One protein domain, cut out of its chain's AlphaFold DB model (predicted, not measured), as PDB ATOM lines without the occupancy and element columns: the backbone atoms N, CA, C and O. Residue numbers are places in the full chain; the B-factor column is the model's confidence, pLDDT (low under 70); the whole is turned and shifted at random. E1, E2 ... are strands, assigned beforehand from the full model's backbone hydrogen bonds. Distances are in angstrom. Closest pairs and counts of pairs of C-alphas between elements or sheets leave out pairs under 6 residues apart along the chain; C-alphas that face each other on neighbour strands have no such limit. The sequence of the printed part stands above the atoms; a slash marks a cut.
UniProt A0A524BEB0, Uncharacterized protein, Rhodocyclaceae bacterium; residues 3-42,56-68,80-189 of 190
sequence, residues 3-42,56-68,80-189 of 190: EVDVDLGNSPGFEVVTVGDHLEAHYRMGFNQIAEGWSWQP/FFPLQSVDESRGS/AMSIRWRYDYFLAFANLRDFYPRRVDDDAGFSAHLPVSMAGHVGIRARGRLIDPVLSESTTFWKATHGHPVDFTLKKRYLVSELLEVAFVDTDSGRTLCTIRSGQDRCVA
ATOM      1  N   GLU A   3      23.554  49.394 -27.938       97.81
ATOM      2  CA  GLU A   3      24.030  48.114 -28.455       97.81
ATOM      3  C   GLU A   3      25.540  48.072 -28.235       97.81
ATOM      4  O   GLU A   3      26.234  49.029 -28.583       97.81
ATOM      5  N   VAL A   4      26.022  47.011 -27.595       97.75
ATOM      6  CA  VAL A   4      27.426  46.863 -27.202       97.75
ATOM      7  C   VAL A   4      27.873  45.419 -27.358       97.75
ATOM      8  O   VAL A   4      27.117  44.491 -27.065       97.75
ATOM      9  N   ASP A   5      29.115  45.245 -27.789       97.62
ATOM     10  CA  ASP A   5      29.792  43.955 -27.744       97.62
ATOM     11  C   ASP A   5      30.299  43.695 -26.321       97.62
ATOM     12  O   ASP A   5      30.786  44.602 -25.640       97.62
ATOM     13  N   VAL A   6      30.135  42.459 -25.856       96.88
ATOM     14  CA  VAL A   6      30.590  42.020 -24.536       96.88
ATOM     15  C   VAL A   6      32.068  41.650 -24.624       96.88
ATOM     16  O   VAL A   6      32.481  40.903 -25.510       96.88
ATOM     17  N   ASP A   7      32.863  42.135 -23.675       95.44
ATOM     18  CA  ASP A   7      34.271  41.774 -23.539       95.44
ATOM     19  C   ASP A   7      34.404  40.376 -22.928       95.44
ATOM     20  O   ASP A   7      34.499  40.184 -21.710       95.44
ATOM     21  N   LEU A   8      34.395  39.375 -23.804       93.19
ATOM     22  CA  LEU A   8      34.506  37.976 -23.407       93.19
ATOM     23  C   LEU A   8      35.901  37.624 -22.868       93.19
ATOM     24  O   LEU A   8      36.018  36.701 -22.067       93.19
ATOM     25  N   GLY A   9      36.940  38.395 -23.213       87.75
ATOM     26  CA  GLY A   9      38.293  38.203 -22.680       87.75
ATOM     27  C   GLY A   9      38.391  38.494 -21.180       87.75
ATOM     28  O   GLY A   9      39.197  37.884 -20.481       87.75
ATOM     29  N   ASN A  10      37.525  39.377 -20.674       81.38
ATOM     30  CA  ASN A  10      37.374  39.676 -19.250       81.38
ATOM     31  C   ASN A  10      36.116  39.036 -18.629       81.38
ATOM     32  O   ASN A  10      35.690  39.437 -17.542       81.38
ATOM     33  N   SER A  11      35.520  38.039 -19.294       83.00
ATOM     34  CA  SER A  11      34.319  37.336 -18.830       83.00
ATOM     35  C   SER A  11      34.643  35.897 -18.413       83.00
ATOM     36  O   SER A  11      34.581  34.996 -19.246       83.00
ATOM     37  N   PRO A  12      34.921  35.621 -17.125       73.75
ATOM     38  CA  PRO A  12      35.229  34.260 -16.670       73.75
ATOM     39  C   PRO A  12      34.051  33.280 -16.810       73.75
ATOM     40  O   PRO A  12      34.243  32.077 -16.677       73.75
ATOM     41  N   GLY A  13      32.833  33.778 -17.053       85.31
ATOM     42  CA  GLY A  13      31.636  32.960 -17.247       85.31
ATOM     43  C   GLY A  13      31.414  32.470 -18.679       85.31
ATOM     44  O   GLY A  13      30.482  31.695 -18.882       85.31
ATOM     45  N   PHE A  14      32.209  32.914 -19.662       93.56
ATOM     46  CA  PHE A  14      32.019  32.525 -21.058       93.56
ATOM     47  C   PHE A  14      32.832  31.285 -21.432       93.56
ATOM     48  O   PHE A  14      34.046  31.241 -21.251       93.56
ATOM     49  N   GLU A  15      32.157  30.296 -22.003       94.00
ATOM     50  CA  GLU A  15      32.746  29.042 -22.449       94.00
ATOM     51  C   GLU A  15      32.124  28.610 -23.777       94.00
ATOM     52  O   GLU A  15      30.935  28.817 -24.018       94.00
ATOM     53  N   VAL A  16      32.927  27.986 -24.637       95.06
ATOM     54  CA  VAL A  16      32.450  27.329 -25.855       95.06
ATOM     55  C   VAL A  16      33.019  25.920 -25.888       95.06
ATOM     56  O   VAL A  16      34.237  25.743 -25.870       95.06
ATOM     57  N   VAL A  17      32.140  24.926 -25.960       95.94
ATOM     58  CA  VAL A  17      32.503  23.509 -26.008       95.94
ATOM     59  C   VAL A  17      32.011  22.907 -27.315       95.94
ATOM     60  O   VAL A  17      30.882  23.144 -27.733       95.94
ATOM     61  N   THR A  18      32.847  22.103 -27.967       96.00
ATOM     62  CA  THR A  18      32.426  21.309 -29.127       96.00
ATOM     63  C   THR A  18      31.768  20.017 -28.658       96.00
ATOM     64  O   THR A  18      32.399  19.210 -27.973       96.00
ATOM     65  N   VAL A  19      30.526  19.788 -29.073       94.06
ATOM     66  CA  VAL A  19      29.741  18.594 -28.753       94.06
ATOM     67  C   VAL A  19      29.344  17.921 -30.064       94.06
ATOM     68  O   VAL A  19      28.422  18.340 -30.752       94.06
ATOM     69  N   GLY A  20      30.073  16.872 -30.449       91.25
ATOM     70  CA  GLY A  20      29.828  16.172 -31.712       91.25
ATOM     71  C   GLY A  20      30.033  17.075 -32.933       91.25
ATOM     72  O   GLY A  20      31.166  17.398 -33.281       91.25
ATOM     73  N   ASP A  21      28.937  17.439 -33.595       92.75
ATOM     74  CA  ASP A  21      28.886  18.228 -34.832       92.75
ATOM     75  C   ASP A  21      28.506  19.705 -34.624       92.75
ATOM     76  O   ASP A  21      28.333  20.452 -35.590       92.75
ATOM     77  N   HIS A  22      28.401  20.144 -33.370       94.75
ATOM     78  CA  HIS A  22      28.000  21.499 -33.016       94.75
ATOM     79  C   HIS A  22      28.814  22.068 -31.856       94.75
ATOM     80  O   HIS A  22      29.627  21.382 -31.234       94.75
ATOM     81  N   LEU A  23      28.593  23.348 -31.575       96.94
ATOM     82  CA  LEU A  23      29.112  24.037 -30.403       96.94
ATOM     83  C   LEU A  23      27.981  24.317 -29.422       96.94
ATOM     84  O   LEU A  23      26.884  24.718 -29.822       96.94
ATOM     85  N   GLU A  24      28.297  24.186 -28.145       96.81
ATOM     86  CA  GLU A  24      27.542  24.766 -27.047       96.81
ATOM     87  C   GLU A  24      28.332  25.962 -26.519       96.81
ATOM     88  O   GLU A  24      29.411  25.813 -25.947       96.81
ATOM     89  N   ALA A  25      27.815  27.163 -26.765       96.50
ATOM     90  CA  ALA A  25      28.350  28.392 -26.201       96.50
ATOM     91  C   ALA A  25      27.512  28.777 -24.985       96.50
ATOM     92  O   ALA A  25      26.284  28.793 -25.059       96.50
ATOM     93  N   HIS A  26      28.160  29.100 -23.873       95.19
ATOM     94  CA  HIS A  26      27.487  29.401 -22.624       95.19
ATOM     95  C   HIS A  26      28.142  30.590 -21.927       95.19
ATOM     96  O   HIS A  26      29.342  30.596 -21.678       95.19
ATOM     97  N   TYR A  27      27.340  31.602 -21.604       94.88
ATOM     98  CA  TYR A  27      27.714  32.708 -20.737       94.88
ATOM     99  C   TYR A  27      27.006  32.563 -19.390       94.88
ATOM    100  O   TYR A  27      25.826  32.894 -19.261       94.88
ATOM    101  N   ARG A  28      27.730  32.089 -18.379       92.62
ATOM    102  CA  ARG A  28      27.231  31.927 -17.012       92.62
ATOM    103  C   ARG A  28      27.154  33.267 -16.300       92.62
ATOM    104  O   ARG A  28      28.094  34.056 -16.332       92.62
ATOM    105  N   MET A  29      26.051  33.487 -15.593       90.19
ATOM    106  CA  MET A  29      25.797  34.718 -14.838       90.19
ATOM    107  C   MET A  29      26.124  34.593 -13.342       90.19
ATOM    108  O   MET A  29      25.907  35.547 -12.592       90.19
ATOM    109  N   GLY A  30      26.663  33.445 -12.910       74.50
ATOM    110  CA  GLY A  30      26.905  33.077 -11.507       74.50
ATOM    111  C   GLY A  30      27.784  34.031 -10.685       74.50
ATOM    112  O   GLY A  30      27.806  33.928  -9.465       74.50
ATOM    113  N   PHE A  31      28.452  35.009 -11.307       71.19
ATOM    114  CA  PHE A  31      29.266  36.023 -10.618       71.19
ATOM    115  C   PHE A  31      29.076  37.441 -11.175       71.19
ATOM    116  O   PHE A  31      29.863  38.345 -10.903       71.19
ATOM    117  N   ASN A  32      28.008  37.662 -11.939       84.31
ATOM    118  CA  ASN A  32      27.777  38.905 -12.670       84.31
ATOM    119  C   ASN A  32      26.818  39.849 -11.940       84.31
ATOM    120  O   ASN A  32      26.122  40.626 -12.585       84.31
ATOM    121  N   GLN A  33      26.753  39.795 -10.608       87.94
ATOM    122  CA  GLN A  33      25.998  40.761  -9.806       87.94
ATOM    123  C   GLN A  33      26.866  41.967  -9.440       87.94
ATOM    124  O   GLN A  33      28.036  41.831  -9.083       87.94
ATOM    125  N   ILE A  34      26.288  43.168  -9.508       91.12
ATOM    126  CA  ILE A  34      26.977  44.392  -9.097       91.12
ATOM    127  C   ILE A  34      26.900  44.503  -7.574       91.12
ATOM    128  O   ILE A  34      25.914  45.001  -7.033       91.12
ATOM    129  N   ALA A  35      27.959  44.063  -6.892       89.12
ATOM    130  CA  ALA A  35      28.099  44.125  -5.436       89.12
ATOM    131  C   ALA A  35      28.523  45.518  -4.927       89.12
ATOM    132  O   ALA A  35      29.422  45.660  -4.100       89.12
ATOM    133  N   GLU A  36      27.899  46.565  -5.461       89.31
ATOM    134  CA  GLU A  36      28.147  47.954  -5.080       89.31
ATOM    135  C   GLU A  36      26.938  48.523  -4.344       89.31
ATOM    136  O   GLU A  36      25.797  48.143  -4.612       89.31
ATOM    137  N   GLY A  37      27.172  49.463  -3.422       88.38
ATOM    138  CA  GLY A  37      26.133  49.950  -2.509       88.38
ATOM    139  C   GLY A  37      24.888  50.523  -3.196       88.38
ATOM    140  O   GLY A  37      23.799  50.414  -2.649       88.38
ATOM    141  N   TRP A  38      25.014  51.077  -4.407       91.38
ATOM    142  CA  TRP A  38      23.878  51.608  -5.175       91.38
ATOM    143  C   TRP A  38      23.008  50.519  -5.831       91.38
ATOM    144  O   TRP A  38      21.863  50.781  -6.191       91.38
ATOM    145  N   SER A  39      23.543  49.308  -5.995       92.50
ATOM    146  CA  SER A  39      22.824  48.136  -6.510       92.50
ATOM    147  C   SER A  39      22.200  47.310  -5.379       92.50
ATOM    148  O   SER A  39      21.248  46.563  -5.603       92.50
ATOM    149  N   TRP A  40      22.708  47.455  -4.152       91.50
ATOM    150  CA  TRP A  40      22.242  46.712  -2.986       91.50
ATOM    151  C   TRP A  40      20.793  47.053  -2.605       91.50
ATOM    152  O   TRP A  40      20.424  48.221  -2.481       91.50
ATOM    153  N   GLN A  41      19.981  46.014  -2.387       87.44
ATOM    154  CA  GLN A  41      18.603  46.109  -1.903       87.44
ATOM    155  C   GLN A  41      18.500  45.504  -0.488       87.44
ATOM    156  O   GLN A  41      18.225  44.315  -0.343       87.44
ATOM    157  N   PRO A  42      18.717  46.289   0.586       84.88
ATOM    158  CA  PRO A  42      18.795  45.761   1.954       84.88
ATOM    159  C   PRO A  42      17.485  45.156   2.480       84.88
ATOM    160  O   PRO A  42      17.515  44.394   3.442       84.88
ATOM    161  N   PHE A  56      25.555  42.496 -14.731       95.50
ATOM    162  CA  PHE A  56      26.373  43.197 -15.717       95.50
ATOM    163  C   PHE A  56      27.030  42.317 -16.785       95.50
ATOM    164  O   PHE A  56      27.398  41.167 -16.536       95.50
ATOM    165  N   PHE A  57      27.272  42.938 -17.942       96.44
ATOM    166  CA  PHE A  57      28.238  42.499 -18.950       96.44
ATOM    167  C   PHE A  57      29.467  43.420 -18.937       96.44
ATOM    168  O   PHE A  57      29.289  44.644 -18.934       96.44
ATOM    169  N   PRO A  58      30.703  42.889 -18.919       95.88
ATOM    170  CA  PRO A  58      31.900  43.700 -19.118       95.88
ATOM    171  C   PRO A  58      31.984  44.168 -20.573       95.88
ATOM    172  O   PRO A  58      31.613  43.437 -21.488       95.88
ATOM    173  N   LEU A  59      32.456  45.394 -20.779       96.44
ATOM    174  CA  LEU A  59      32.575  46.012 -22.103       96.44
ATOM    175  C   LEU A  59      34.024  46.326 -22.461       96.44
ATOM    176  O   LEU A  59      34.408  46.213 -23.620       96.44
ATOM    177  N   GLN A  60      34.811  46.781 -21.484       95.81
ATOM    178  CA  GLN A  60      36.204  47.158 -21.696       95.81
ATOM    179  C   GLN A  60      36.921  47.368 -20.359       95.81
ATOM    180  O   GLN A  60      36.308  47.817 -19.390       95.81
ATOM    181  N   SER A  61      38.236  47.144 -20.339       95.69
ATOM    182  CA  SER A  61      39.145  47.662 -19.308       95.69
ATOM    183  C   SER A  61      40.239  48.529 -19.943       95.69
ATOM    184  O   SER A  61      40.731  48.208 -21.026       95.69
ATOM    185  N   VAL A  62      40.623  49.629 -19.292       96.56
ATOM    186  CA  VAL A  62      41.687  50.543 -19.749       96.56
ATOM    187  C   VAL A  62      42.621  50.879 -18.593       96.56
ATOM    188  O   VAL A  62      42.171  51.407 -17.576       96.56
ATOM    189  N   ASP A  63      43.918  50.637 -18.771       96.44
ATOM    190  CA  ASP A  63      44.964  51.018 -17.821       96.44
ATOM    191  C   ASP A  63      45.671  52.316 -18.247       96.44
ATOM    192  O   ASP A  63      46.082  52.488 -19.394       96.44
ATOM    193  N   GLU A  64      45.870  53.219 -17.290       97.44
ATOM    194  CA  GLU A  64      46.598  54.476 -17.438       97.44
ATOM    195  C   GLU A  64      47.755  54.545 -16.431       97.44
ATOM    196  O   GLU A  64      47.560  54.463 -15.214       97.44
ATOM    197  N   SER A  65      48.972  54.776 -16.930       95.69
ATOM    198  CA  SER A  65      50.120  55.145 -16.095       95.69
ATOM    199  C   SER A  65      50.135  56.656 -15.880       95.69
ATOM    200  O   SER A  65      50.116  57.421 -16.844       95.69
ATOM    201  N   ARG A  66      50.184  57.098 -14.619       95.44
ATOM    202  CA  ARG A  66      50.130  58.522 -14.238       95.44
ATOM    203  C   ARG A  66      51.423  59.029 -13.602       95.44
ATOM    204  O   ARG A  66      51.418  60.012 -12.866       95.44
ATOM    205  N   GLY A  67      52.533  58.374 -13.926       94.50
ATOM    206  CA  GLY A  67      53.865  58.731 -13.448       94.50
ATOM    207  C   GLY A  67      54.223  58.061 -12.127       94.50
ATOM    208  O   GLY A  67      53.690  57.004 -11.775       94.50
ATOM    209  N   SER A  68      55.175  58.659 -11.419       95.06
ATOM    210  CA  SER A  68      55.709  58.133 -10.167       95.06
ATOM    211  C   SER A  68      56.235  59.242  -9.260       95.06
ATOM    212  O   SER A  68      56.502  60.358  -9.707       95.06
ATOM    213  N   ALA A  80      60.458  54.250  -5.241       93.31
ATOM    214  CA  ALA A  80      59.681  54.864  -6.307       93.31
ATOM    215  C   ALA A  80      58.271  54.259  -6.331       93.31
ATOM    216  O   ALA A  80      58.091  53.093  -6.677       93.31
ATOM    217  N   MET A  81      57.277  55.068  -5.985       93.38
ATOM    218  CA  MET A  81      55.858  54.739  -6.032       93.38
ATOM    219  C   MET A  81      55.313  55.029  -7.427       93.38
ATOM    220  O   MET A  81      55.365  56.171  -7.880       93.38
ATOM    221  N   SER A  82      54.779  54.025  -8.118       94.75
ATOM    222  CA  SER A  82      54.094  54.238  -9.401       94.75
ATOM    223  C   SER A  82      52.610  54.534  -9.196       94.75
ATOM    224  O   SER A  82      51.978  53.955  -8.318       94.75
ATOM    225  N   ILE A  83      52.040  55.417 -10.015       96.19
ATOM    226  CA  ILE A  83      50.614  55.755  -9.972       96.19
ATOM    227  C   ILE A  83      49.934  55.082 -11.162       96.19
ATOM    228  O   ILE A  83      50.266  55.366 -12.317       96.19
ATOM    229  N   ARG A  84      48.967  54.201 -10.892       96.69
ATOM    230  CA  ARG A  84      48.220  53.463 -11.920       96.69
ATOM    231  C   ARG A  84      46.724  53.625 -11.739       96.69
ATOM    232  O   ARG A  84      46.203  53.493 -10.634       96.69
ATOM    233  N   TRP A  85      46.035  53.924 -12.827       97.31
ATOM    234  CA  TRP A  85      44.583  54.011 -12.856       97.31
ATOM    235  C   TRP A  85      44.043  52.948 -13.801       97.31
ATOM    236  O   TRP A  85      44.572  52.787 -14.894       97.31
ATOM    237  N   ARG A  86      42.988  52.251 -13.394       96.88
ATOM    238  CA  ARG A  86      42.254  51.313 -14.240       96.88
ATOM    239  C   ARG A  86      40.801  51.747 -14.326       96.88
ATOM    240  O   ARG A  86      40.186  52.043 -13.301       96.88
ATOM    241  N   TYR A  87      40.265  51.783 -15.536       97.06
ATOM    242  CA  TYR A  87      38.853  52.021 -15.803       97.06
ATOM    243  C   TYR A  87      38.216  50.746 -16.328       97.06
ATOM    244  O   TYR A  87      38.644  50.257 -17.369       97.06
ATOM    245  N   ASP A  88      37.171  50.273 -15.661       96.62
ATOM    246  CA  ASP A  88      36.359  49.158 -16.137       96.62
ATOM    247  C   ASP A  88      34.973  49.670 -16.541       96.62
ATOM    248  O   ASP A  88      34.321  50.409 -15.795       96.62
ATOM    249  N   TYR A  89      34.522  49.272 -17.726       97.06
ATOM    250  CA  TYR A  89      33.249  49.675 -18.315       97.06
ATOM    251  C   TYR A  89      32.303  48.486 -18.395       97.06
ATOM    252  O   TYR A  89      32.692  47.396 -18.817       97.06
ATOM    253  N   PHE A  90      31.046  48.714 -18.029       97.06
ATOM    254  CA  PHE A  90      30.033  47.673 -17.926       97.06
ATOM    255  C   PHE A  90      28.692  48.133 -18.501       97.06
ATOM    256  O   PHE A  90      28.304  49.296 -18.357       97.06
ATOM    257  N   LEU A  91      27.938  47.191 -19.065       97.75
ATOM    258  CA  LEU A  91      26.495  47.329 -19.240       97.75
ATOM    259  C   LEU A  91      25.814  46.694 -18.028       97.75
ATOM    260  O   LEU A  91      25.827  45.475 -17.887       97.75
ATOM    261  N   ALA A  92      25.231  47.515 -17.160       97.69
ATOM    262  CA  ALA A  92      24.409  47.081 -16.041       97.69
ATOM    263  C   ALA A  92      22.953  46.903 -16.483       97.69
ATOM    264  O   ALA A  92      22.423  47.724 -17.238       97.69
ATOM    265  N   PHE A  93      22.278  45.871 -15.986       97.06
ATOM    266  CA  PHE A  93      20.882  45.619 -16.319       97.06
ATOM    267  C   PHE A  93      20.061  45.048 -15.166       97.06
ATOM    268  O   PHE A  93      20.558  44.262 -14.359       97.06
ATOM    269  N   ALA A  94      18.799  45.479 -15.083       95.25
ATOM    270  CA  ALA A  94      17.913  45.214 -13.943       95.25
ATOM    271  C   ALA A  94      16.976  44.008 -14.118       95.25
ATOM    272  O   ALA A  94      16.301  43.615 -13.174       95.25
ATOM    273  N   ASN A  95      16.887  43.452 -15.325       94.62
ATOM    274  CA  ASN A  95      15.810  42.540 -15.703       94.62
ATOM    275  C   ASN A  95      16.316  41.153 -16.121       94.62
ATOM    276  O   ASN A  95      15.733  40.498 -16.979       94.62
ATOM    277  N   LEU A  96      17.401  40.676 -15.500       92.31
ATOM    278  CA  LEU A  96      17.949  39.339 -15.765       92.31
ATOM    279  C   LEU A  96      16.875  38.242 -15.652       92.31
ATOM    280  O   LEU A  96      16.845  37.297 -16.436       92.31
ATOM    281  N   ARG A  97      15.963  38.396 -14.689       90.12
ATOM    282  CA  ARG A  97      14.891  37.433 -14.407       90.12
ATOM    283  C   ARG A  97      13.782  37.407 -15.459       90.12
ATOM    284  O   ARG A  97      12.994  36.467 -15.459       90.12
ATOM    285  N   ASP A  98      13.768  38.359 -16.389       93.19
ATOM    286  CA  ASP A  98      12.885  38.312 -17.554       93.19
ATOM    287  C   ASP A  98      13.331  37.251 -18.568       93.19
ATOM    288  O   ASP A  98      12.544  36.896 -19.442       93.19
ATOM    289  N   PHE A  99      14.579  36.771 -18.501       92.69
ATOM    290  CA  PHE A  99      15.142  35.791 -19.439       92.69
ATOM    291  C   PHE A  99      15.038  34.362 -18.907       92.69
ATOM    292  O   PHE A  99      14.641  33.465 -19.646       92.69
ATOM    293  N   TYR A 100      15.310  34.155 -17.617       86.62
ATOM    294  CA  TYR A 100      15.129  32.860 -16.962       86.62
ATOM    295  C   TYR A 100      14.676  32.991 -15.502       86.62
ATOM    296  O   TYR A 100      15.090  33.914 -14.787       86.62
ATOM    297  N   PRO A 101      13.841  32.047 -15.024       80.69
ATOM    298  CA  PRO A 101      13.351  32.052 -13.654       80.69
ATOM    299  C   PRO A 101      14.472  31.756 -12.652       80.69
ATOM    300  O   PRO A 101      15.493  31.151 -12.980       80.69
ATOM    301  N   ARG A 102      14.251  32.131 -11.388       77.19
ATOM    302  CA  ARG A 102      15.139  31.758 -10.279       77.19
ATOM    303  C   ARG A 102      15.209  30.236 -10.167       77.19
ATOM    304  O   ARG A 102      14.196  29.582  -9.925       77.19
ATOM    305  N   ARG A 103      16.405  29.681 -10.334       74.19
ATOM    306  CA  ARG A 103      16.719  28.267 -10.115       74.19
ATOM    307  C   ARG A 103      18.030  28.184  -9.344       74.19
ATOM    308  O   ARG A 103      18.879  29.062  -9.484       74.19
ATOM    309  N   VAL A 104      18.158  27.160  -8.506       68.50
ATOM    310  CA  VAL A 104      19.434  26.805  -7.874       68.50
ATOM    311  C   VAL A 104      20.220  26.032  -8.925       68.50
ATOM    312  O   VAL A 104      20.126  24.812  -8.997       68.50
ATOM    313  N   ASP A 105      20.856  26.781  -9.818       72.31
ATOM    314  CA  ASP A 105      21.572  26.254 -10.971       72.31
ATOM    315  C   ASP A 105      22.808  27.121 -11.233       72.31
ATOM    316  O   ASP A 105      22.691  28.305 -11.565       72.31
ATOM    317  N   ASP A 106      23.986  26.530 -11.047       67.75
ATOM    318  CA  ASP A 106      25.274  27.190 -11.274       67.75
ATOM    319  C   ASP A 106      25.538  27.419 -12.777       67.75
ATOM    320  O   ASP A 106      26.371  28.250 -13.145       67.75
ATOM    321  N   ASP A 107      24.773  26.745 -13.643       75.69
ATOM    322  CA  ASP A 107      24.751  26.924 -15.094       75.69
ATOM    323  C   ASP A 107      23.675  27.933 -15.548       75.69
ATOM    324  O   ASP A 107      23.356  28.030 -16.730       75.69
ATOM    325  N   ALA A 108      23.112  28.744 -14.645       86.94
ATOM    326  CA  ALA A 108      22.188  29.800 -15.044       86.94
ATOM    327  C   ALA A 108      22.903  30.901 -15.856       86.94
ATOM    328  O   ALA A 108      23.844  31.555 -15.382       86.94
ATOM    329  N   GLY A 109      22.421  31.161 -17.070       92.31
ATOM    330  CA  GLY A 109      23.102  32.054 -17.996       92.31
ATOM    331  C   GLY A 109      22.440  32.150 -19.362       92.31
ATOM    332  O   GLY A 109      21.263  31.853 -19.513       92.31
ATOM    333  N   PHE A 110      23.205  32.590 -20.357       95.44
ATOM    334  CA  PHE A 110      22.778  32.667 -21.752       95.44
ATOM    335  C   PHE A 110      23.497  31.600 -22.564       95.44
ATOM    336  O   PHE A 110      24.727  31.597 -22.606       95.44
ATOM    337  N   SER A 111      22.758  30.718 -23.230       96.12
ATOM    338  CA  SER A 111      23.335  29.610 -23.993       96.12
ATOM    339  C   SER A 111      22.939  29.626 -25.468       96.12
ATOM    340  O   SER A 111      21.862  30.085 -25.853       96.12
ATOM    341  N   ALA A 112      23.812  29.106 -26.322       97.62
ATOM    342  CA  ALA A 112      23.539  28.944 -27.737       97.62
ATOM    343  C   ALA A 112      24.050  27.615 -28.270       97.62
ATOM    344  O   ALA A 112      25.156  27.174 -27.961       97.62
ATOM    345  N   HIS A 113      23.236  27.015 -29.131       97.56
ATOM    346  CA  HIS A 113      23.618  25.885 -29.963       97.56
ATOM    347  C   HIS A 113      24.008  26.415 -31.342       97.56
ATOM    348  O   HIS A 113      23.174  27.009 -32.029       97.56
ATOM    349  N   LEU A 114      25.280  26.266 -31.714       97.19
ATOM    350  CA  LEU A 114      25.868  26.897 -32.899       97.19
ATOM    351  C   LEU A 114      26.526  25.862 -33.828       97.19
ATOM    352  O   LEU A 114      26.998  24.828 -33.352       97.19
ATOM    353  N   PRO A 115      26.631  26.133 -35.142       95.31
ATOM    354  CA  PRO A 115      27.410  25.302 -36.055       95.31
ATOM    355  C   PRO A 115      28.883  25.209 -35.637       95.31
ATOM    356  O   PRO A 115      29.490  26.212 -35.257       95.31
ATOM    357  N   VAL A 116      29.497  24.031 -35.806       95.12
ATOM    358  CA  VAL A 116      30.931  23.812 -35.513       95.12
ATOM    359  C   VAL A 116      31.863  24.749 -36.291       95.12
ATOM    360  O   VAL A 116      32.963  25.051 -35.835       95.12
ATOM    361  N   SER A 117      31.411  25.274 -37.435       93.50
ATOM    362  CA  SER A 117      32.154  26.250 -38.237       93.50
ATOM    363  C   SER A 117      32.414  27.580 -37.523       93.50
ATOM    364  O   SER A 117      33.256  28.340 -37.987       93.50
ATOM    365  N   MET A 118      31.730  27.863 -36.411       95.38
ATOM    366  CA  MET A 118      31.910  29.088 -35.621       95.38
ATOM    367  C   MET A 118      32.974  28.954 -34.523       95.38
ATOM    368  O   MET A 118      33.156  29.876 -33.731       95.38
ATOM    369  N   ALA A 119      33.676  27.819 -34.437       93.50
ATOM    370  CA  ALA A 119      34.653  27.576 -33.383       93.50
ATOM    371  C   ALA A 119      35.756  28.646 -33.409       93.50
ATOM    372  O   ALA A 119      36.409  28.838 -34.428       93.50
ATOM    373  N   GLY A 120      35.957  29.337 -32.284       93.25
ATOM    374  CA  GLY A 120      36.930  30.432 -32.169       93.25
ATOM    375  C   GLY A 120      36.437  31.805 -32.641       93.25
ATOM    376  O   GLY A 120      37.140  32.784 -32.417       93.25
ATOM    377  N   HIS A 121      35.233  31.892 -33.213       94.94
ATOM    378  CA  HIS A 121      34.663  33.127 -33.766       94.94
ATOM    379  C   HIS A 121      33.348  33.535 -33.081       94.94
ATOM    380  O   HIS A 121      32.569  34.313 -33.623       94.94
ATOM    381  N   VAL A 122      33.046  32.983 -31.901       97.00
ATOM    382  CA  VAL A 122      31.799  33.275 -31.181       97.00
ATOM    383  C   VAL A 122      31.977  34.495 -30.281       97.00
ATOM    384  O   VAL A 122      32.795  34.485 -29.363       97.00
ATOM    385  N   GLY A 123      31.163  35.522 -30.514       97.25
ATOM    386  CA  GLY A 123      31.031  36.716 -29.686       97.25
ATOM    387  C   GLY A 123      29.632  36.856 -29.086       97.25
ATOM    388  O   GLY A 123      28.701  36.141 -29.466       97.25
ATOM    389  N   ILE A 124      29.466  37.822 -28.179       97.94
ATOM    390  CA  ILE A 124      28.164  38.203 -27.622       97.94
ATOM    391  C   ILE A 124      27.951  39.699 -27.796       97.94
ATOM    392  O   ILE A 124      28.826  40.508 -27.496       97.94
ATOM    393  N   ARG A 125      26.742  40.054 -28.221       98.25
ATOM    394  CA  ARG A 125      26.257  41.423 -28.328       98.25
ATOM    395  C   ARG A 125      25.008  41.602 -27.487       98.25
ATOM    396  O   ARG A 125      24.042  40.853 -27.625       98.25
ATOM    397  N   ALA A 126      25.015  42.613 -26.633       98.12
ATOM    398  CA  ALA A 126      23.885  42.960 -25.790       98.12
ATOM    399  C   ALA A 126      23.205  44.222 -26.314       98.12
ATOM    400  O   ALA A 126      23.855  45.219 -26.642       98.12
ATOM    401  N   ARG A 127      21.873  44.198 -26.341       98.44
ATOM    402  CA  ARG A 127      21.059  45.364 -26.667       98.44
ATOM    403  C   ARG A 127      20.125  45.677 -25.515       98.44
ATOM    404  O   ARG A 127      19.386  44.816 -25.040       98.44
ATOM    405  N   GLY A 128      20.131  46.938 -25.099       97.94
ATOM    406  CA  GLY A 128      19.381  47.397 -23.939       97.94
ATOM    407  C   GLY A 128      18.672  48.730 -24.145       97.94
ATOM    408  O   GLY A 128      19.053  49.577 -24.967       97.94
ATOM    409  N   ARG A 129      17.626  48.937 -23.350       98.38
ATOM    410  CA  ARG A 129      16.988  50.235 -23.139       98.38
ATOM    411  C   ARG A 129      17.632  50.879 -21.920       98.38
ATOM    412  O   ARG A 129      17.536  50.334 -20.832       98.38
ATOM    413  N   LEU A 130      18.278  52.030 -22.102       98.31
ATOM    414  CA  LEU A 130      18.820  52.800 -20.981       98.31
ATOM    415  C   LEU A 130      17.679  53.227 -20.048       98.31
ATOM    416  O   LEU A 130      16.621  53.635 -20.535       98.31
ATOM    417  N   ILE A 131      17.912  53.126 -18.744       97.94
ATOM    418  CA  ILE A 131      16.967  53.517 -17.693       97.94
ATOM    419  C   ILE A 131      17.641  54.483 -16.723       97.94
ATOM    420  O   ILE A 131      18.867  54.560 -16.684       97.94
ATOM    421  N   ASP A 132      16.851  55.207 -15.931       94.69
ATOM    422  CA  ASP A 132      17.402  56.114 -14.930       94.69
ATOM    423  C   ASP A 132      17.892  55.375 -13.665       94.69
ATOM    424  O   ASP A 132      17.196  54.482 -13.166       94.69
ATOM    425  N   PRO A 133      19.052  55.774 -13.101       94.69
ATOM    426  CA  PRO A 133      20.007  56.728 -13.671       94.69
ATOM    427  C   PRO A 133      20.792  56.097 -14.830       94.69
ATOM    428  O   PRO A 133      21.304  54.997 -14.682       94.69
ATOM    429  N   VAL A 134      20.957  56.809 -15.952       96.31
ATOM    430  CA  VAL A 134      21.636  56.268 -17.156       96.31
ATOM    431  C   VAL A 134      23.079  55.825 -16.882       96.31
ATOM    432  O   VAL A 134      23.579  54.896 -17.520       96.31
ATOM    433  N   LEU A 135      23.745  56.493 -15.939       96.06
ATOM    434  CA  LEU A 135      25.118  56.217 -15.537       96.06
ATOM    435  C   LEU A 135      25.204  55.995 -14.028       96.06
ATOM    436  O   LEU A 135      24.574  56.712 -13.251       96.06
ATOM    437  N   SER A 136      26.056  55.054 -13.635       96.31
ATOM    438  CA  SER A 136      26.536  54.906 -12.262       96.31
ATOM    439  C   SER A 136      28.045  54.678 -12.264       96.31
ATOM    440  O   SER A 136      28.599  54.151 -13.233       96.31
ATOM    441  N   GLU A 137      28.723  55.081 -11.193       95.12
ATOM    442  CA  GLU A 137      30.168  54.927 -11.056       95.12
ATOM    443  C   GLU A 137      30.557  54.502  -9.639       95.12
ATOM    444  O   GLU A 137      29.912  54.874  -8.656       95.12
ATOM    445  N   SER A 138      31.679  53.796  -9.533       93.50
ATOM    446  CA  SER A 138      32.366  53.557  -8.266       93.50
ATOM    447  C   SER A 138      33.861  53.821  -8.398       93.50
ATOM    448  O   SER A 138      34.435  53.832  -9.491       93.50
ATOM    449  N   THR A 139      34.512  54.114  -7.274       94.88
ATOM    450  CA  THR A 139      35.962  54.301  -7.223       94.88
ATOM    451  C   THR A 139      36.520  53.600  -5.996       94.88
ATOM    452  O   THR A 139      36.089  53.875  -4.878       94.88
ATOM    453  N   THR A 140      37.522  52.754  -6.212       93.06
ATOM    454  CA  THR A 140      38.313  52.135  -5.150       93.06
ATOM    455  C   THR A 140      39.753  52.589  -5.281       93.06
ATOM    456  O   THR A 140      40.299  52.671  -6.382       93.06
ATOM    457  N   PHE A 141      40.369  52.897  -4.147       92.19
ATOM    458  CA  PHE A 141      41.749  53.343  -4.082       92.19
ATOM    459  C   PHE A 141      42.533  52.464  -3.114       92.19
ATOM    460  O   PHE A 141      42.092  52.232  -1.986       92.19
ATOM    461  N   TRP A 142      43.702  52.011  -3.555       91.06
ATOM    462  CA  TRP A 142      44.666  51.288  -2.740       91.06
ATOM    463  C   TRP A 142      45.977  52.058  -2.743       91.06
ATOM    464  O   TRP A 142      46.501  52.400  -3.805       91.06
ATOM    465  N   LYS A 143      46.492  52.331  -1.545       86.50
ATOM    466  CA  LYS A 143      47.815  52.929  -1.387       86.50
ATOM    467  C   LYS A 143      48.898  51.878  -1.525       86.50
ATOM    468  O   LYS A 143      48.712  50.728  -1.122       86.50
ATOM    469  N   ALA A 144      50.030  52.335  -2.036       81.44
ATOM    470  CA  ALA A 144      51.266  51.590  -2.058       81.44
ATOM    471  C   ALA A 144      51.619  51.022  -0.675       81.44
ATOM    472  O   ALA A 144      51.336  51.622   0.360       81.44
ATOM    473  N   THR A 145      52.289  49.874  -0.688       85.38
ATOM    474  CA  THR A 145      52.995  49.319   0.475       85.38
ATOM    475  C   THR A 145      54.445  49.065   0.087       85.38
ATOM    476  O   THR A 145      54.773  49.002  -1.100       85.38
ATOM    477  N   HIS A 146      55.329  48.864   1.059       84.19
ATOM    478  CA  HIS A 146      56.737  48.556   0.814       84.19
ATOM    479  C   HIS A 146      56.943  47.395  -0.180       84.19
ATOM    480  O   HIS A 146      57.774  47.487  -1.078       84.19
ATOM    481  N   GLY A 147      56.141  46.329  -0.081       85.38
ATOM    482  CA  GLY A 147      56.230  45.182  -0.995       85.38
ATOM    483  C   GLY A 147      55.641  45.427  -2.390       85.38
ATOM    484  O   GLY A 147      56.016  44.738  -3.334       85.38
ATOM    485  N   HIS A 148      54.730  46.393  -2.530       86.44
ATOM    486  CA  HIS A 148      54.064  46.734  -3.788       86.44
ATOM    487  C   HIS A 148      53.931  48.261  -3.894       86.44
ATOM    488  O   HIS A 148      52.899  48.814  -3.495       86.44
ATOM    489  N   PRO A 149      54.965  48.957  -4.405       89.56
ATOM    490  CA  PRO A 149      55.029  50.417  -4.451       89.56
ATOM    491  C   PRO A 149      54.151  50.990  -5.580       89.56
ATOM    492  O   PRO A 149      54.634  51.592  -6.544       89.56
ATOM    493  N   VAL A 150      52.842  50.745  -5.509       92.62
ATOM    494  CA  VAL A 150      51.857  51.196  -6.496       92.62
ATOM    495  C   VAL A 150      50.671  51.834  -5.789       92.62
ATOM    496  O   VAL A 150      49.961  51.165  -5.043       92.62
ATOM    497  N   ASP A 151      50.422  53.103  -6.092       94.50
ATOM    498  CA  ASP A 151      49.148  53.749  -5.808       94.50
ATOM    499  C   ASP A 151      48.183  53.408  -6.943       94.50
ATOM    500  O   ASP A 151      48.357  53.839  -8.089       94.50
ATOM    501  N   PHE A 152      47.174  52.600  -6.629       95.81
ATOM    502  CA  PHE A 152      46.240  52.070  -7.610       95.81
ATOM    503  C   PHE A 152      44.843  52.655  -7.412       95.81
ATOM    504  O   PHE A 152      44.281  52.617  -6.319       95.81
ATOM    505  N   THR A 153      44.267  53.195  -8.485       96.81
ATOM    506  CA  THR A 153      42.876  53.665  -8.517       96.81
ATOM    507  C   THR A 153      42.084  52.834  -9.517       96.81
ATOM    508  O   THR A 153      42.384  52.868 -10.706       96.81
ATOM    509  N   LEU A 154      41.045  52.140  -9.061       96.69
ATOM    510  CA  LEU A 154      40.069  51.480  -9.926       96.69
ATOM    511  C   LEU A 154      38.808  52.331 -10.014       96.69
ATOM    512  O   LEU A 154      38.221  52.679  -8.990       96.69
ATOM    513  N   LYS A 155      38.377  52.636 -11.235       96.75
ATOM    514  CA  LYS A 155      37.118  53.315 -11.534       96.75
ATOM    515  C   LYS A 155      36.226  52.384 -12.334       96.75
ATOM    516  O   LYS A 155      36.602  51.979 -13.427       96.75
ATOM    517  N   LYS A 156      35.044  52.071 -11.818       96.88
ATOM    518  CA  LYS A 156      34.046  51.294 -12.556       96.88
ATOM    519  C   LYS A 156      32.950  52.215 -13.056       96.88
ATOM    520  O   LYS A 156      32.513  53.098 -12.320       96.88
ATOM    521  N   ARG A 157      32.534  52.028 -14.307       97.19
ATOM    522  CA  ARG A 157      31.513  52.835 -14.979       97.19
ATOM    523  C   ARG A 157      30.448  51.941 -15.579       97.19
ATOM    524  O   ARG A 157      30.753  51.023 -16.336       97.19
ATOM    525  N   TYR A 158      29.201  52.250 -15.267       97.69
ATOM    526  CA  TYR A 158      28.051  51.435 -15.614       97.69
ATOM    527  C   TYR A 158      27.097  52.230 -16.494       97.69
ATOM    528  O   TYR A 158      26.612  53.281 -16.077       97.69
ATOM    529  N   LEU A 159      26.793  51.707 -17.678       98.00
ATOM    530  CA  LEU A 159      25.598  52.089 -18.426       98.00
ATOM    531  C   LEU A 159      24.426  51.281 -17.882       98.00
ATOM    532  O   LEU A 159      24.452  50.056 -17.958       98.00
ATOM    533  N   VAL A 160      23.417  51.941 -17.325       98.25
ATOM    534  CA  VAL A 160      22.298  51.258 -16.666       98.25
ATOM    535  C   VAL A 160      21.143  51.067 -17.639       98.25
ATOM    536  O   VAL A 160      20.732  51.991 -18.343       98.25
ATOM    537  N   SER A 161      20.619  49.845 -17.697       98.25
ATOM    538  CA  SER A 161      19.637  49.454 -18.700       98.25
ATOM    539  C   SER A 161      18.641  48.393 -18.226       98.25
ATOM    540  O   SER A 161      18.731  47.831 -17.137       98.25
ATOM    541  N   GLU A 162      17.679  48.106 -19.089       98.00
ATOM    542  CA  GLU A 162      16.997  46.820 -19.174       98.00
ATOM    543  C   GLU A 162      17.441  46.150 -20.477       98.00
ATOM    544  O   GLU A 162      17.442  46.789 -21.536       98.00
ATOM    545  N   LEU A 163      17.827  44.877 -20.413       97.94
ATOM    546  CA  LEU A 163      18.149  44.082 -21.589       97.94
ATOM    547  C   LEU A 163      16.886  43.808 -22.393       97.94
ATOM    548  O   LEU A 163      15.846  43.422 -21.861       97.94
ATOM    549  N   LEU A 164      17.015  43.978 -23.703       97.69
ATOM    550  CA  LEU A 164      15.988  43.634 -24.678       97.69
ATOM    551  C   LEU A 164      16.339  42.327 -25.378       97.69
ATOM    552  O   LEU A 164      15.467  41.488 -25.595       97.69
ATOM    553  N   GLU A 165      17.617  42.158 -25.718       97.44
ATOM    554  CA  GLU A 165      18.125  40.938 -26.326       97.44
ATOM    555  C   GLU A 165      19.622  40.744 -26.073       97.44
ATOM    556  O   GLU A 165      20.383  41.702 -25.905       97.44
ATOM    557  N   VAL A 166      20.020  39.474 -26.072       97.94
ATOM    558  CA  VAL A 166      21.412  39.019 -26.085       97.94
ATOM    559  C   VAL A 166      21.588  38.186 -27.347       97.94
ATOM    560  O   VAL A 166      20.845  37.236 -27.580       97.94
ATOM    561  N   ALA A 167      22.533  38.562 -28.192       98.12
ATOM    562  CA  ALA A 167      22.797  37.906 -29.459       98.12
ATOM    563  C   ALA A 167      24.170  37.242 -29.433       98.12
ATOM    564  O   ALA A 167      25.157  37.876 -29.069       98.12
ATOM    565  N   PHE A 168      24.231  35.992 -29.880       98.19
ATOM    566  CA  PHE A 168      25.495  35.367 -30.249       98.19
ATOM    567  C   PHE A 168      25.839  35.817 -31.664       98.19
ATOM    568  O   PHE A 168      24.980  35.798 -32.551       98.19
ATOM    569  N   VAL A 169      27.073  36.259 -31.871       98.00
ATOM    570  CA  VAL A 169      27.536  36.844 -33.134       98.00
ATOM    571  C   VAL A 169      28.797  36.140 -33.616       98.00
ATOM    572  O   VAL A 169      29.557  35.607 -32.816       98.00
ATOM    573  N   ASP A 170      29.010  36.145 -34.924       96.94
ATOM    574  CA  ASP A 170      30.301  35.825 -35.525       96.94
ATOM    575  C   ASP A 170      31.219  37.049 -35.397       96.94
ATOM    576  O   ASP A 170      30.878  38.127 -35.891       96.94
ATOM    577  N   THR A 171      32.358  36.907 -34.723       96.00
ATOM    578  CA  THR A 171      33.314  37.997 -34.482       96.00
ATOM    579  C   THR A 171      34.021  38.471 -35.745       96.00
ATOM    580  O   THR A 171      34.484  39.609 -35.776       96.00
ATOM    581  N   ASP A 172      34.090  37.641 -36.787       94.62
ATOM    582  CA  ASP A 172      34.776  37.989 -38.032       94.62
ATOM    583  C   ASP A 172      33.865  38.811 -38.946       94.62
ATOM    584  O   ASP A 172      34.279  39.827 -39.509       94.62
ATOM    585  N   SER A 173      32.607  38.383 -39.098       94.62
ATOM    586  CA  SER A 173      31.637  39.048 -39.980       94.62
ATOM    587  C   SER A 173      30.730  40.057 -39.272       94.62
ATOM    588  O   SER A 173      30.065  40.857 -39.934       94.62
ATOM    589  N   GLY A 174      30.654  40.011 -37.940       94.38
ATOM    590  CA  GLY A 174      29.699  40.774 -37.131       94.38
ATOM    591  C   GLY A 174      28.248  40.296 -37.265       94.38
ATOM    592  O   GLY A 174      27.331  40.960 -36.778       94.38
ATOM    593  N   ARG A 175      28.003  39.172 -37.950       96.31
ATOM    594  CA  ARG A 175      26.653  38.662 -38.203       96.31
ATOM    595  C   ARG A 175      26.076  38.005 -36.952       96.31
ATOM    596  O   ARG A 175      26.717  37.168 -36.327       96.31
ATOM    597  N   THR A 176      24.817  38.301 -36.649       97.75
ATOM    598  CA  THR A 176      24.054  37.575 -35.627       97.75
ATOM    599  C   THR A 176      23.820  36.121 -36.035       97.75
ATOM    600  O   THR A 176      23.267  35.851 -37.099       97.75
ATOM    601  N   LEU A 177      24.224  35.196 -35.165       97.38
ATOM    602  CA  LEU A 177      24.035  33.753 -35.310       97.38
ATOM    603  C   LEU A 177      22.672  33.329 -34.764       97.38
ATOM    604  O   LEU A 177      21.896  32.674 -35.452       97.38
ATOM    605  N   CYS A 178      22.369  33.747 -33.536       97.94
ATOM    606  CA  CYS A 178      21.050  33.612 -32.935       97.94
ATOM    607  C   CYS A 178      20.843  34.655 -31.832       97.94
ATOM    608  O   CYS A 178      21.778  35.340 -31.409       97.94
ATOM    609  N   THR A 179      19.597  34.806 -31.387       97.88
ATOM    610  CA  THR A 179      19.203  35.845 -30.433       97.88
ATOM    611  C   THR A 179      18.321  35.273 -29.339       97.88
ATOM    612  O   THR A 179      17.397  34.506 -29.602       97.88
ATOM    613  N   ILE A 180      18.587  35.714 -28.120       97.94
ATOM    614  CA  ILE A 180      17.824  35.435 -26.916       97.94
ATOM    615  C   ILE A 180      17.057  36.706 -26.546       97.94
ATOM    616  O   ILE A 180      17.598  37.811 -26.575       97.94
ATOM    617  N   ARG A 181      15.783  36.542 -26.196       96.38
ATOM    618  CA  ARG A 181      14.865  37.603 -25.755       96.38
ATOM    619  C   ARG A 181      14.209  37.171 -24.450       96.38
ATOM    620  O   ARG A 181      14.316  36.004 -24.085       96.38
ATOM    621  N   SER A 182      13.504  38.086 -23.789       93.94
ATOM    622  CA  SER A 182      12.721  37.751 -22.594       93.94
ATOM    623  C   SER A 182      11.852  36.497 -22.808       93.94
ATOM    624  O   SER A 182      11.260  36.305 -23.873       93.94
ATOM    625  N   GLY A 183      11.811  35.642 -21.786       92.69
ATOM    626  CA  GLY A 183      11.108  34.362 -21.756       92.69
ATOM    627  C   GLY A 183      11.961  33.153 -22.143       92.69
ATOM    628  O   GLY A 183      11.477  32.029 -22.033       92.69
ATOM    629  N   GLN A 184      13.200  33.363 -22.586       92.94
ATOM    630  CA  GLN A 184      14.146  32.301 -22.912       92.94
ATOM    631  C   GLN A 184      15.576  32.709 -22.553       92.94
ATOM    632  O   GLN A 184      15.931  33.885 -22.563       92.94
ATOM    633  N   ASP A 185      16.404  31.708 -22.292       92.25
ATOM    634  CA  ASP A 185      17.825  31.799 -21.951       92.25
ATOM    635  C   ASP A 185      18.721  31.036 -22.934       92.25
ATOM    636  O   ASP A 185      19.946  31.045 -22.814       92.25
ATOM    637  N   ARG A 186      18.108  30.406 -23.939       95.38
ATOM    638  CA  ARG A 186      18.784  29.638 -24.980       95.38
ATOM    639  C   ARG A 186      18.344  30.069 -26.373       95.38
ATOM    640  O   ARG A 186      17.167  30.343 -26.596       95.38
ATOM    641  N   CYS A 187      19.273  30.060 -27.326       96.75
ATOM    642  CA  CYS A 187      18.958  30.119 -28.754       96.75
ATOM    643  C   CYS A 187      19.649  29.007 -29.554       96.75
ATOM    644  O   CYS A 187      20.572  28.345 -29.080       96.75
ATOM    645  N   VAL A 188      19.166  28.770 -30.772       96.62
ATOM    646  CA  VAL A 188      19.744  27.814 -31.723       96.62
ATOM    647  C   VAL A 188      19.994  28.575 -33.016       96.62
ATOM    648  O   VAL A 188      19.085  29.241 -33.517       96.62
ATOM    649  N   ALA A 189      21.227  28.536 -33.512       92.06
ATOM    650  CA  ALA A 189      21.537  29.067 -34.829       92.06
ATOM    651  C   ALA A 189      21.042  28.090 -35.913       92.06
ATOM    652  O   ALA A 189      21.092  26.877 -35.700       92.06
TER     653      ALA A 189
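What this domain is: This is residues 3 to 42, 56 to 68 and 80 to 189 of the 190 residues of an uncharacterized protein of Rhodocyclaceae bacterium (UniProt A0A524BEB0). A long, sharply bent sheet of six strands and a small sheet of four make a sandwich that is only partly face to face, their strands crossed at 52 degrees. The large sheet's E4 and E5, with the adjoining parts of E7 and E8, reach away from the small sheet as a long arm; E7 and E8 bend, and their other parts, with E1 and E9, belong to the sandwich end. The printed part has 163 residues, 101 of them in ten named strands, E1 to E10 along the chain, with no named helix: all strand. The large sheet is branched and mixed; the small one runs E2, E3, E6, E10, also mixed. The whole is only just compact, close to loose, with a radius of gyration of the C-alphas of 18.1 A, and only just elongated, spanning 56 by 37 by 30 A.

How they stand to each other: In the large, twisted sheet, E8, residues 150 to 170, has three neighbours and bends by 110 degrees at residue 164. E5, residues 80 to 93, parallel to it, and E9, residues 176 to 181, antiparallel, lie on one side of it; N 155 and O 86 are 2.8 A apart, N 180 and O 166 2.8 A. On the other side is E7, residues 122 to 142, antiparallel, with N 154 and O 140 2.8 A apart; it bends by 114 degrees at residue 129. E7, E8 and E9 form a meander, each strand the antiparallel neighbour of the one before; E7 and E8 are a hairpin, as are E8 and E9. Edge strand E4, residues 56 to 68, is antiparallel to E5, with N 62 and O 87 2.8 A apart. Edge strand E1, residues 3 to 5, is antiparallel to E7, with N 126 and O 4 2.9 A apart. In the small, twisted sheet, E2, residues 14 to 19, and E3, residues 22 to 28, form a hairpin, with N 17 and O 24 2.9 A apart. E6, residues 109 to 115, is antiparallel to E3, with N 112 and O 25 2.8 A apart, and parallel to E10, residues 186 to 188, with N 187 and O 111 3.0 A apart. Between the sheets, the closest C-alphas of E6 and E8 are those of Ala 112 and Phe 168, 7.2 A apart.

Where its parts are: E1 begins at C-alpha 3 (24.030, 48.114, -28.455). First to last C-alpha, E5 measures 41.1 A, E8 39.3 A, E7 36.0 A and E4 33.4 A. E10 ends at C-alpha 188 (19.744, 27.814, -31.723).

The domain as a whole: The C-alphas farthest apart, of Asp 21 and Ala 80, are 55.7 A apart. Residues 43 to 55 and 69 to 79 are not printed; the gaps between C-alphas are 19.4 A and 6.4 A. Of the links printed whole, E5 to E6 is long. Mean pLDDT of the printed part is 93.1; residues 104 and 106 are under 70.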